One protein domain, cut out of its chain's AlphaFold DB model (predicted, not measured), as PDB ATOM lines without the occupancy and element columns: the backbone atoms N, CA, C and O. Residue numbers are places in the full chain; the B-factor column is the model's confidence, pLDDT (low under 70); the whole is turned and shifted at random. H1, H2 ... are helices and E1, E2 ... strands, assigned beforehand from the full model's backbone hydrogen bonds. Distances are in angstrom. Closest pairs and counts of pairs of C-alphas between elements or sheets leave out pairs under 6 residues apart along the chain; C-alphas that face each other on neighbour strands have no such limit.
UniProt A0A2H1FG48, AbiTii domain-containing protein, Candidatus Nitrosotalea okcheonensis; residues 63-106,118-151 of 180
ATOM      1  N   THR A  63     226.848  68.091 160.592       85.19
ATOM      2  CA  THR A  63     227.018  66.891 159.773       85.19
ATOM      3  C   THR A  63     228.136  66.001 160.305       85.19
ATOM      4  O   THR A  63     229.097  66.463 160.920       85.19
ATOM      5  N   ARG A  64     228.043  64.699 160.017       83.00
ATOM      6  CA  ARG A  64     229.096  63.729 160.346       83.00
ATOM      7  C   ARG A  64     230.441  64.119 159.729       83.00
ATOM      8  O   ARG A  64     231.476  63.980 160.370       83.00
ATOM      9  N   ASP A  65     230.433  64.624 158.501       83.81
ATOM     10  CA  ASP A  65     231.666  64.969 157.796       83.81
ATOM     11  C   ASP A  65     232.335  66.214 158.397       83.81
ATOM     12  O   ASP A  65     233.560  66.245 158.532       83.81
ATOM     13  N   GLU A  66     231.555  67.215 158.822       89.75
ATOM     14  CA  GLU A  66     232.077  68.351 159.594       89.75
ATOM     15  C   GLU A  66     232.670  67.886 160.920       89.75
ATOM     16  O   GLU A  66     233.795  68.257 161.252       89.75
ATOM     17  N   LEU A  67     231.948  67.040 161.652       89.38
ATOM     18  CA  LEU A  67     232.416  66.464 162.905       89.38
ATOM     19  C   LEU A  67     233.737  65.695 162.690       89.38
ATOM     20  O   LEU A  67     234.715  65.925 163.397       89.38
ATOM     21  N   SER A  68     233.824  64.859 161.654       86.00
ATOM     22  CA  SER A  68     235.013  64.051 161.342       86.00
ATOM     23  C   SER A  68     236.253  64.907 161.083       86.00
ATOM     24  O   SER A  68     237.375  64.533 161.449       86.00
ATOM     25  N   LYS A  69     236.058  66.050 160.420       88.88
ATOM     26  CA  LYS A  69     237.127  66.985 160.059       88.88
ATOM     27  C   LYS A  69     237.566  67.844 161.240       88.88
ATOM     28  O   LYS A  69     238.761  68.072 161.388       88.88
ATOM     29  N   ASN A  70     236.623  68.302 162.060       91.31
ATOM     30  CA  ASN A  70     236.879  69.342 163.055       91.31
ATOM     31  C   ASN A  70     237.088  68.822 164.479       91.31
ATOM     32  O   ASN A  70     237.647  69.550 165.299       91.31
ATOM     33  N   LEU A  71     236.652  67.600 164.804       91.38
ATOM     34  CA  LEU A  71     236.876  67.083 166.149       91.38
ATOM     35  C   LEU A  71     238.352  66.745 166.375       91.38
ATOM     36  O   LEU A  71     239.029  66.241 165.465       91.38
ATOM     37  N   PRO A  72     238.853  66.995 167.594       92.06
ATOM     38  CA  PRO A  72     240.222  66.673 167.948       92.06
ATOM     39  C   PRO A  72     240.449  65.150 167.923       92.06
ATOM     40  O   PRO A  72     239.496  64.383 168.071       92.06
ATOM     41  N   PRO A  73     241.697  64.681 167.739       90.75
ATOM     42  CA  PRO A  73     241.990  63.255 167.593       90.75
ATOM     43  C   PRO A  73     241.472  62.378 168.739       90.75
ATOM     44  O   PRO A  73     240.907  61.327 168.463       90.75
ATOM     45  N   TYR A  74     241.567  62.834 169.993       92.44
ATOM     46  CA  TYR A  74     241.075  62.086 171.161       92.44
ATOM     47  C   TYR A  74     239.550  61.908 171.190       92.44
ATOM     48  O   TYR A  74     239.056  61.070 171.926       92.44
ATOM     49  N   ARG A  75     238.789  62.668 170.388       92.19
ATOM     50  CA  ARG A  75     237.328  62.524 170.226       92.19
ATOM     51  C   ARG A  75     236.939  61.529 169.123       92.19
ATOM     52  O   ARG A  75     235.745  61.350 168.865       92.19
ATOM     53  N   LYS A  76     237.917  60.933 168.432       88.75
ATOM     54  CA  LYS A  76     237.706  59.980 167.333       88.75
ATOM     55  C   LYS A  76     237.922  58.568 167.857       88.75
ATOM     56  O   LYS A  76     239.046  58.179 168.139       88.75
ATOM     57  N   THR A  77     236.840  57.812 167.964       84.75
ATOM     58  CA  THR A  77     236.842  56.435 168.477       84.75
ATOM     59  C   THR A  77     236.142  55.505 167.474       84.75
ATOM     60  O   THR A  77     235.918  55.894 166.324       84.75
ATOM     61  N   THR A  78     235.776  54.289 167.862       81.75
ATOM     62  CA  THR A  78     234.924  53.392 167.084       81.75
ATOM     63  C   THR A  78     233.549  53.235 167.728       81.75
ATOM     64  O   THR A  78     233.409  53.283 168.949       81.75
ATOM     65  N   TRP A  79     232.503  53.129 166.905       86.75
ATOM     66  CA  TRP A  79     231.158  52.809 167.389       86.75
ATOM     67  C   TRP A  79     230.991  51.300 167.505       86.75
ATOM     68  O   TRP A  79     231.462  50.549 166.651       86.75
ATOM     69  N   GLN A  80     230.275  50.871 168.541       88.62
ATOM     70  CA  GLN A  80     229.755  49.514 168.646       88.62
ATOM     71  C   GLN A  80     228.334  49.502 168.102       88.62
ATOM     72  O   GLN A  80     227.506  50.309 168.520       88.62
ATOM     73  N   PHE A  81     228.065  48.615 167.152       88.75
ATOM     74  CA  PHE A  81     226.799  48.568 166.430       88.75
ATOM     75  C   PHE A  81     225.956  47.392 166.897       88.75
ATOM     76  O   PHE A  81     226.490  46.312 167.140       88.75
ATOM     77  N   TYR A  82     224.645  47.594 166.981       90.06
ATOM     78  CA  TYR A  82     223.709  46.592 167.473       90.06
ATOM     79  C   TYR A  82     222.492  46.459 166.559       90.06
ATOM     80  O   TYR A  82     222.002  47.441 165.983       90.06
ATOM     81  N   ASP A  83     222.008  45.226 166.427       87.69
ATOM     82  CA  ASP A  83     220.751  44.923 165.746       87.69
ATOM     83  C   ASP A  83     219.532  45.216 166.645       87.69
ATOM     84  O   ASP A  83     219.651  45.658 167.790       87.69
ATOM     85  N   LEU A  84     218.329  44.970 166.122       86.94
ATOM     86  CA  LEU A  84     217.074  45.174 166.858       86.94
ATOM     87  C   LEU A  84     216.868  44.226 168.056       86.94
ATOM     88  O   LEU A  84     215.965  44.453 168.858       86.94
ATOM     89  N   TYR A  85     217.681  43.176 168.179       86.75
ATOM     90  CA  TYR A  85     217.653  42.214 169.281       86.75
ATOM     91  C   TYR A  85     218.781  42.461 170.298       86.75
ATOM     92  O   TYR A  85     218.870  41.747 171.293       86.75
ATOM     93  N   GLY A  86     219.628  43.471 170.070       84.56
ATOM     94  CA  GLY A  86     220.769  43.796 170.922       84.56
ATOM     95  C   GLY A  86     222.014  42.945 170.660       84.56
ATOM     96  O   GLY A  86     222.947  42.984 171.463       84.56
ATOM     97  N   ASN A  87     222.071  42.192 169.557       88.06
ATOM     98  CA  ASN A  87     223.286  41.478 169.173       88.06
ATOM     99  C   ASN A  87     224.299  42.449 168.568       88.06
ATOM    100  O   ASN A  87     223.938  43.310 167.763       88.06
ATOM    101  N   SER A  88     225.574  42.274 168.922       88.75
ATOM    102  CA  SER A  88     226.665  43.044 168.324       88.75
ATOM    103  C   SER A  88     226.794  42.730 166.833       88.75
ATOM    104  O   SER A  88     226.881  41.567 166.430       88.75
ATOM    105  N   ILE A  89     226.846  43.780 166.022       86.69
ATOM    106  CA  ILE A  89     227.098  43.723 164.588       86.69
ATOM    107  C   ILE A  89     228.573  44.042 164.354       86.69
ATOM    108  O   ILE A  89     229.024  45.171 164.547       86.69
ATOM    109  N   ASN A  90     229.313  43.058 163.852       82.81
ATOM    110  CA  ASN A  90     230.677  43.270 163.387       82.81
ATOM    111  C   ASN A  90     230.651  43.720 161.925       82.81
ATOM    112  O   ASN A  90     230.332  42.938 161.029       82.81
ATOM    113  N   LEU A  91     230.988  44.984 161.683       79.12
ATOM    114  CA  LEU A  91     231.136  45.510 160.330       79.12
ATOM    115  C   LEU A  91     232.497  45.129 159.738       79.12
ATOM    116  O   LEU A  91     233.489  44.983 160.454       79.12
ATOM    117  N   SER A  92     232.556  45.012 158.410       80.06
ATOM    118  CA  SER A  92     233.828  44.830 157.705       80.06
ATOM    119  C   SER A  92     234.753  46.042 157.918       80.06
ATOM    120  O   SER A  92     234.263  47.156 158.130       80.06
ATOM    121  N   PRO A  93     236.087  45.881 157.815       80.44
ATOM    122  CA  PRO A  93     237.036  46.989 157.968       80.44
ATOM    123  C   PRO A  93     236.753  48.186 157.048       80.44
ATOM    124  O   PRO A  93     236.946  49.334 157.441       80.44
ATOM    125  N   GLU A  94     236.253  47.930 155.840       79.75
ATOM    126  CA  GLU A  94     235.879  48.959 154.865       79.75
ATOM    127  C   GLU A  94     234.693  49.797 155.358       79.75
ATOM    128  O   GLU A  94     234.767  51.026 155.404       79.75
ATOM    129  N   LEU A  95     233.620  49.138 155.809       78.75
ATOM    130  CA  LEU A  95     232.451  49.808 156.379       78.75
ATOM    131  C   LEU A  95     232.794  50.510 157.695       78.75
ATOM    132  O   LEU A  95     232.327  51.624 157.933       78.75
ATOM    133  N   MET A  96     233.672  49.921 158.509       77.69
ATOM    134  CA  MET A  96     234.224  50.576 159.695       77.69
ATOM    135  C   MET A  96     235.031  51.831 159.335       77.69
ATOM    136  O   MET A  96     234.935  52.846 160.021       77.69
ATOM    137  N   GLY A  97     235.780  51.816 158.233       74.31
ATOM    138  CA  GLY A  97     236.526  52.980 157.759       74.31
ATOM    139  C   GLY A  97     235.631  54.146 157.323       74.31
ATOM    140  O   GLY A  97     235.999  55.305 157.532       74.31
ATOM    141  N   ILE A  98     234.460  53.841 156.751       75.81
ATOM    142  CA  ILE A  98     233.510  54.830 156.213       75.81
ATOM    143  C   ILE A  98     232.516  55.310 157.279       75.81
ATOM    144  O   ILE A  98     232.157  56.487 157.305       75.81
ATOM    145  N   PHE A  99     232.049  54.409 158.143       74.44
ATOM    146  CA  PHE A  99     230.952  54.654 159.082       74.44
ATOM    147  C   PHE A  99     231.282  54.311 160.533       74.44
ATOM    148  O   PHE A  99     230.626  54.820 161.435       74.44
ATOM    149  N   GLY A 100     232.295  53.480 160.763       63.66
ATOM    150  CA  GLY A 100     232.720  53.049 162.094       63.66
ATOM    151  C   GLY A 100     233.650  54.018 162.815       63.66
ATOM    152  O   GLY A 100     233.968  53.766 163.972       63.66
ATOM    153  N   LYS A 101     234.069  55.127 162.188       70.25
ATOM    154  CA  LYS A 101     234.740  56.223 162.899       70.25
ATOM    155  C   LYS A 101     233.704  56.984 163.723       70.25
ATOM    156  O   LYS A 101     233.003  57.854 163.210       70.25
ATOM    157  N   SER A 102     233.633  56.640 165.002       67.12
ATOM    158  CA  SER A 102     232.877  57.372 166.007       67.12
ATOM    159  C   SER A 102     233.444  58.766 166.155       67.12
ATOM    160  O   SER A 102     234.644  58.946 166.374       67.12
ATOM    161  N   ILE A 103     232.567  59.755 166.077       82.25
ATOM    162  CA  ILE A 103     232.907  61.122 166.419       82.25
ATOM    163  C   ILE A 103     232.055  61.483 167.624       82.25
ATOM    164  O   ILE A 103     230.833  61.585 167.517       82.25
ATOM    165  N   VAL A 104     232.690  61.623 168.785       90.50
ATOM    166  CA  VAL A 104     231.968  61.845 170.041       90.50
ATOM    167  C   VAL A 104     231.717  63.330 170.231       90.50
ATOM    168  O   VAL A 104     232.555  64.063 170.746       90.50
ATOM    169  N   TYR A 105     230.547  63.778 169.790       91.69
ATOM    170  CA  TYR A 105     230.173  65.192 169.763       91.69
ATOM    171  C   TYR A 105     229.538  65.713 171.060       91.69
ATOM    172  O   TYR A 105     229.298  66.913 171.163       91.69
ATOM    173  N   HIS A 106     229.242  64.837 172.019       94.31
ATOM    174  CA  HIS A 106     228.566  65.176 173.273       94.31
ATOM    175  C   HIS A 106     229.425  66.094 174.152       94.31
ATOM    176  O   HIS A 106     230.660  66.078 174.062       94.31
ATOM    177  N   ILE A 118     224.515  56.707 173.524       88.50
ATOM    178  CA  ILE A 118     223.775  56.285 172.334       88.50
ATOM    179  C   ILE A 118     223.965  57.339 171.245       88.50
ATOM    180  O   ILE A 118     223.776  58.533 171.464       88.50
ATOM    181  N   VAL A 119     224.339  56.886 170.057       86.75
ATOM    182  CA  VAL A 119     224.496  57.742 168.883       86.75
ATOM    183  C   VAL A 119     223.122  58.124 168.343       86.75
ATOM    184  O   VAL A 119     222.258  57.266 168.168       86.75
ATOM    185  N   GLU A 120     222.925  59.403 168.018       85.19
ATOM    186  CA  GLU A 120     221.667  59.857 167.421       85.19
ATOM    187  C   GLU A 120     221.359  59.128 166.104       85.19
ATOM    188  O   GLU A 120     222.200  59.033 165.205       85.19
ATOM    189  N   SER A 121     220.103  58.698 165.953       82.81
ATOM    190  CA  SER A 121     219.619  57.928 164.797       82.81
ATOM    191  C   SER A 121     219.905  58.594 163.452       82.81
ATOM    192  O   SER A 121     220.229  57.906 162.488       82.81
ATOM    193  N   LYS A 122     219.901  59.933 163.391       83.88
ATOM    194  CA  LYS A 122     220.208  60.699 162.170       83.88
ATOM    195  C   LYS A 122     221.578  60.357 161.569       83.88
ATOM    196  O   LYS A 122     221.775  60.492 160.364       83.88
ATOM    197  N   PHE A 123     222.537  59.924 162.394       80.00
ATOM    198  CA  PHE A 123     223.857  59.493 161.934       80.00
ATOM    199  C   PHE A 123     223.883  58.029 161.475       80.00
ATOM    200  O   PHE A 123     224.768  57.650 160.707       80.00
ATOM    201  N   LEU A 124     222.901  57.228 161.896       83.75
ATOM    202  CA  LEU A 124     222.709  55.834 161.492       83.75
ATOM    203  C   LEU A 124     221.881  55.721 160.208       83.75
ATOM    204  O   LEU A 124     222.120  54.829 159.398       83.75
ATOM    205  N   ASP A 125     220.956  56.653 159.968       82.88
ATOM    206  CA  ASP A 125     220.096  56.657 158.779       82.88
ATOM    207  C   ASP A 125     220.898  56.665 157.472       82.88
ATOM    208  O   ASP A 125     220.543  55.981 156.510       82.88
ATOM    209  N   GLY A 126     222.008  57.411 157.438       78.12
ATOM    210  CA  GLY A 126     222.920  57.434 156.294       78.12
ATOM    211  C   GLY A 126     223.606  56.086 156.053       78.12
ATOM    212  O   GLY A 126     223.720  55.658 154.906       78.12
ATOM    213  N   PHE A 127     224.007  55.393 157.124       79.56
ATOM    214  CA  PHE A 127     224.567  54.042 157.041       79.56
ATOM    215  C   PHE A 127     223.531  53.051 156.510       79.56
ATOM    216  O   PHE A 127     223.774  52.360 155.522       79.56
ATOM    217  N   ASN A 128     222.355  53.014 157.142       84.12
ATOM    218  CA  ASN A 128     221.296  52.068 156.801       84.12
ATOM    219  C   ASN A 128     220.834  52.249 155.347       84.12
ATOM    220  O   ASN A 128     220.597  51.265 154.648       84.12
ATOM    221  N   ARG A 129     220.770  53.495 154.859       84.88
ATOM    222  CA  ARG A 129     220.480  53.792 153.450       84.88
ATOM    223  C   ARG A 129     221.576  53.284 152.515       84.88
ATOM    224  O   ARG A 129     221.269  52.599 151.545       84.88
ATOM    225  N   PHE A 130     222.839  53.573 152.828       82.00
ATOM    226  CA  PHE A 130     223.973  53.140 152.012       82.00
ATOM    227  C   PHE A 130     224.011  51.617 151.851       82.00
ATOM    228  O   PHE A 130     224.142  51.121 150.735       82.00
ATOM    229  N   ILE A 131     223.842  50.879 152.950       81.44
ATOM    230  CA  ILE A 131     223.848  49.413 152.954       81.44
ATOM    231  C   ILE A 131     222.661  48.827 152.185       81.44
ATOM    232  O   ILE A 131     222.840  47.877 151.421       81.44
ATOM    233  N   ALA A 132     221.467  49.407 152.327       82.19
ATOM    234  CA  ALA A 132     220.294  48.963 151.578       82.19
ATOM    235  C   ALA A 132     220.482  49.121 150.056       82.19
ATOM    236  O   ALA A 132     220.079  48.247 149.285       82.19
ATOM    237  N   GLU A 133     221.109  50.217 149.625       83.62
ATOM    238  CA  GLU A 133     221.316  50.545 148.210       83.62
ATOM    239  C   GLU A 133     222.507  49.795 147.589       83.62
ATOM    240  O   GLU A 133     222.402  49.299 146.466       83.62
ATOM    241  N   HIS A 134     223.619  49.668 148.319       79.94
ATOM    242  CA  HIS A 134     224.912  49.216 147.783       79.94
ATOM    243  C   HIS A 134     225.391  47.868 148.345       79.94
ATOM    244  O   HIS A 134     226.462  47.397 147.963       79.94
ATOM    245  N   GLY A 135     224.630  47.227 149.239       74.31
ATOM    246  CA  GLY A 135     224.970  45.906 149.770       74.31
ATOM    247  C   GLY A 135     225.141  44.874 148.651       74.31
ATOM    248  O   GLY A 135     224.289  44.752 147.772       74.31
ATOM    249  N   MET A 136     226.249  44.132 148.666       70.81
ATOM    250  CA  MET A 136     226.614  43.214 147.573       70.81
ATOM    251  C   MET A 136     225.827  41.895 147.592       70.81
ATOM    252  O   MET A 136     225.718  41.224 146.569       70.81
ATOM    253  N   ASP A 137     225.230  41.543 148.730       70.06
ATOM    254  CA  ASP A 137     224.450  40.322 148.924       70.06
ATOM    255  C   ASP A 137     223.161  40.598 149.728       70.06
ATOM    256  O   ASP A 137     222.983  41.674 150.309       70.06
ATOM    257  N   GLN A 138     222.223  39.642 149.738       66.38
ATOM    258  CA  GLN A 138     220.939  39.805 150.433       66.38
ATOM    259  C   GLN A 138     221.088  39.956 151.953       66.38
ATOM    260  O   GLN A 138     220.297  40.676 152.558       66.38
ATOM    261  N   VAL A 139     222.098  39.326 152.560       66.31
ATOM    262  CA  VAL A 139     222.363  39.408 154.002       66.31
ATOM    263  C   VAL A 139     222.830  40.819 154.349       66.31
ATOM    264  O   VAL A 139     222.239  41.463 155.214       66.31
ATOM    265  N   SER A 140     223.785  41.354 153.592       66.00
ATOM    266  CA  SER A 140     224.269  42.728 153.678       66.00
ATOM    267  C   SER A 140     223.132  43.733 153.493       66.00
ATOM    268  O   SER A 140     222.954  44.596 154.340       66.00
ATOM    269  N   LYS A 141     222.287  43.589 152.459       68.00
ATOM    270  CA  LYS A 141     221.129  44.485 152.243       68.00
ATOM    271  C   LYS A 141     220.070  44.408 153.348       68.00
ATOM    272  O   LYS A 141     219.299  45.350 153.521       68.00
ATOM    273  N   SER A 142     220.003  43.286 154.063       69.81
ATOM    274  CA  SER A 142     219.080  43.083 155.185       69.81
ATOM    275  C   SER A 142     219.637  43.552 156.532       69.81
ATOM    276  O   SER A 142     218.864  43.690 157.483       69.81
ATOM    277  N   LEU A 143     220.943  43.831 156.619       73.75
ATOM    278  CA  LEU A 143     221.578  44.317 157.836       73.75
ATOM    279  C   LEU A 143     221.017  45.696 158.190       73.75
ATOM    280  O   LEU A 143     221.167  46.660 157.441       73.75
ATOM    281  N   ARG A 144     220.383  45.792 159.359       79.25
ATOM    282  CA  ARG A 144     219.917  47.062 159.912       79.25
ATOM    283  C   ARG A 144     220.591  47.316 161.239       79.25
ATOM    284  O   ARG A 144     220.396  46.566 162.192       79.25
ATOM    285  N   ILE A 145     221.347  48.403 161.287       85.44
ATOM    286  CA  ILE A 145     221.857  48.932 162.540       85.44
ATOM    287  C   ILE A 145     220.698  49.655 163.202       85.44
ATOM    288  O   ILE A 145     220.216  50.671 162.697       85.44
ATOM    289  N   ASN A 146     220.233  49.088 164.307       86.31
ATOM    290  CA  ASN A 146     219.186  49.691 165.115       86.31
ATOM    291  C   ASN A 146     219.777  50.731 166.066       86.31
ATOM    292  O   ASN A 146     219.161  51.754 166.341       86.31
ATOM    293  N   GLU A 147     220.991  50.474 166.545       89.69
ATOM    294  CA  GLU A 147     221.640  51.322 167.527       89.69
ATOM    295  C   GLU A 147     223.154  51.300 167.348       89.69
ATOM    296  O   GLU A 147     223.742  50.286 166.965       89.69
ATOM    297  N   ALA A 148     223.790  52.425 167.655       89.50
ATOM    298  CA  ALA A 148     225.224  52.483 167.853       89.50
ATOM    299  C   ALA A 148     225.522  53.110 169.211       89.50
ATOM    300  O   ALA A 148     224.847  54.058 169.627       89.50
ATOM    301  N   ARG A 149     226.534  52.580 169.896       90.56
ATOM    302  CA  ARG A 149     226.955  53.041 171.216       90.56
ATOM    303  C   ARG A 149     228.437  53.359 171.246       90.56
ATOM    304  O   ARG A 149     229.239  52.768 170.519       90.56
ATOM    305  N   ILE A 150     228.789  54.268 172.143       90.75
ATOM    306  CA  ILE A 150     230.160  54.507 172.579       90.75
ATOM    307  C   ILE A 150     230.295  53.878 173.971       90.75
ATOM    308  O   ILE A 150     229.560  54.286 174.880       90.75
ATOM    309  N   PRO A 151     231.170  52.873 174.146       90.06
ATOM    310  CA  PRO A 151     231.324  52.177 175.417       90.06
ATOM    311  C   PRO A 151     232.103  53.022 176.436       90.06
ATOM    312  O   PRO A 151     232.869  53.917 176.075       90.06
TER     313      PRO A 151
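Overview. This is residues 63 to 106 and 118 to 151 of the 180 residues of the protein "AbiTii domain-containing protein" of Candidatus Nitrosotalea okcheonensis (UniProt A0A2H1FG48). Two small strand pairs, E1 with E3 and E2 with E4, are set one after the other, with E1 running on into E2, and four helices are spread out to one side of them. H1 is at the end by E3, H4 is at the far end, H2 and H3 are between, and the helices have few contacts with one another. The printed part has 78 residues, with four named helices and four named strands in the order H1 E1 E2 H2 E3 H3 H4 E4; both two-stranded sheets are antiparallel, and the class is mixed, helices and strands. It is compact, with a radius of gyration of the C-alphas of 12.4 A, yet elongated, spanning 37 by 24 by 21 A.

Arrangement. E2, residues 80 to 82, and E4, residues 147 to 151, are antiparallel neighbours at 147 degrees; N 80 and O 149 are 2.9 A apart and N 82 and O 147 are 2.8 A apart, both within hydrogen-bond range. Residues 81 to 82 of E2 also pair, antiparallel, with residues 88 to 89. E1, residues 76 to 78, runs on into E2 at 42 degrees across a break of 1 residue. E1 and E3, residues 101 to 103, are antiparallel neighbours at 128 degrees, with N 102 and O 77 at 2.7 A, within hydrogen-bond range. H1, residues 64 to 70, comes closest to E3 at the C-alphas of Ser 68 and Ile 103, 6.2 A apart. H3, residues 121 to 134, comes closest to E4 at the C-alphas of Ser 121 and Glu 147, 7.4 A apart. H2, residues 93 to 99, and H3 are close but not clearly touching, at a steep tilt of 50 degrees, opposite ways; their closest C-alphas, of Phe 99 and Phe 127, are 6.7 A apart. H4, residues 138 to 142, and H3 touch only at the corner, through residues 131 to 134 of H3; the closest C-alphas, of Ala 132 and Lys 141, are 4.6 A apart. H1 and H4 are apart. Each O i to N i+4 pair is within hydrogen-bond range in H1, H2 and H4, and 8 of 10 are in H3.

Along the chain. H1 begins at C-alpha 64 (229.096, 63.729, 160.346) and is 10.0 A long. H2 is 9.8 A long. H3, the longest helix, measures 19.8 A and ends at C-alpha 134 (224.912, 49.216, 147.783). E4, the longest strand, measures 12.5 A and ends at C-alpha 151 (231.324, 52.177, 175.417).

Size, cuts and confidence. The C-alphas farthest apart, of Pro 72 and Gln 138, are 37.4 A apart. Residues 107 to 117 are not printed, and C-alphas 106 and 118 are 10.1 A apart across this cut, in the link from E3 to H3. Of the links that are printed whole, none is long. The mean pLDDT of the printed part is 82.8; residues 100, 102 and 138 to 142 are under 70.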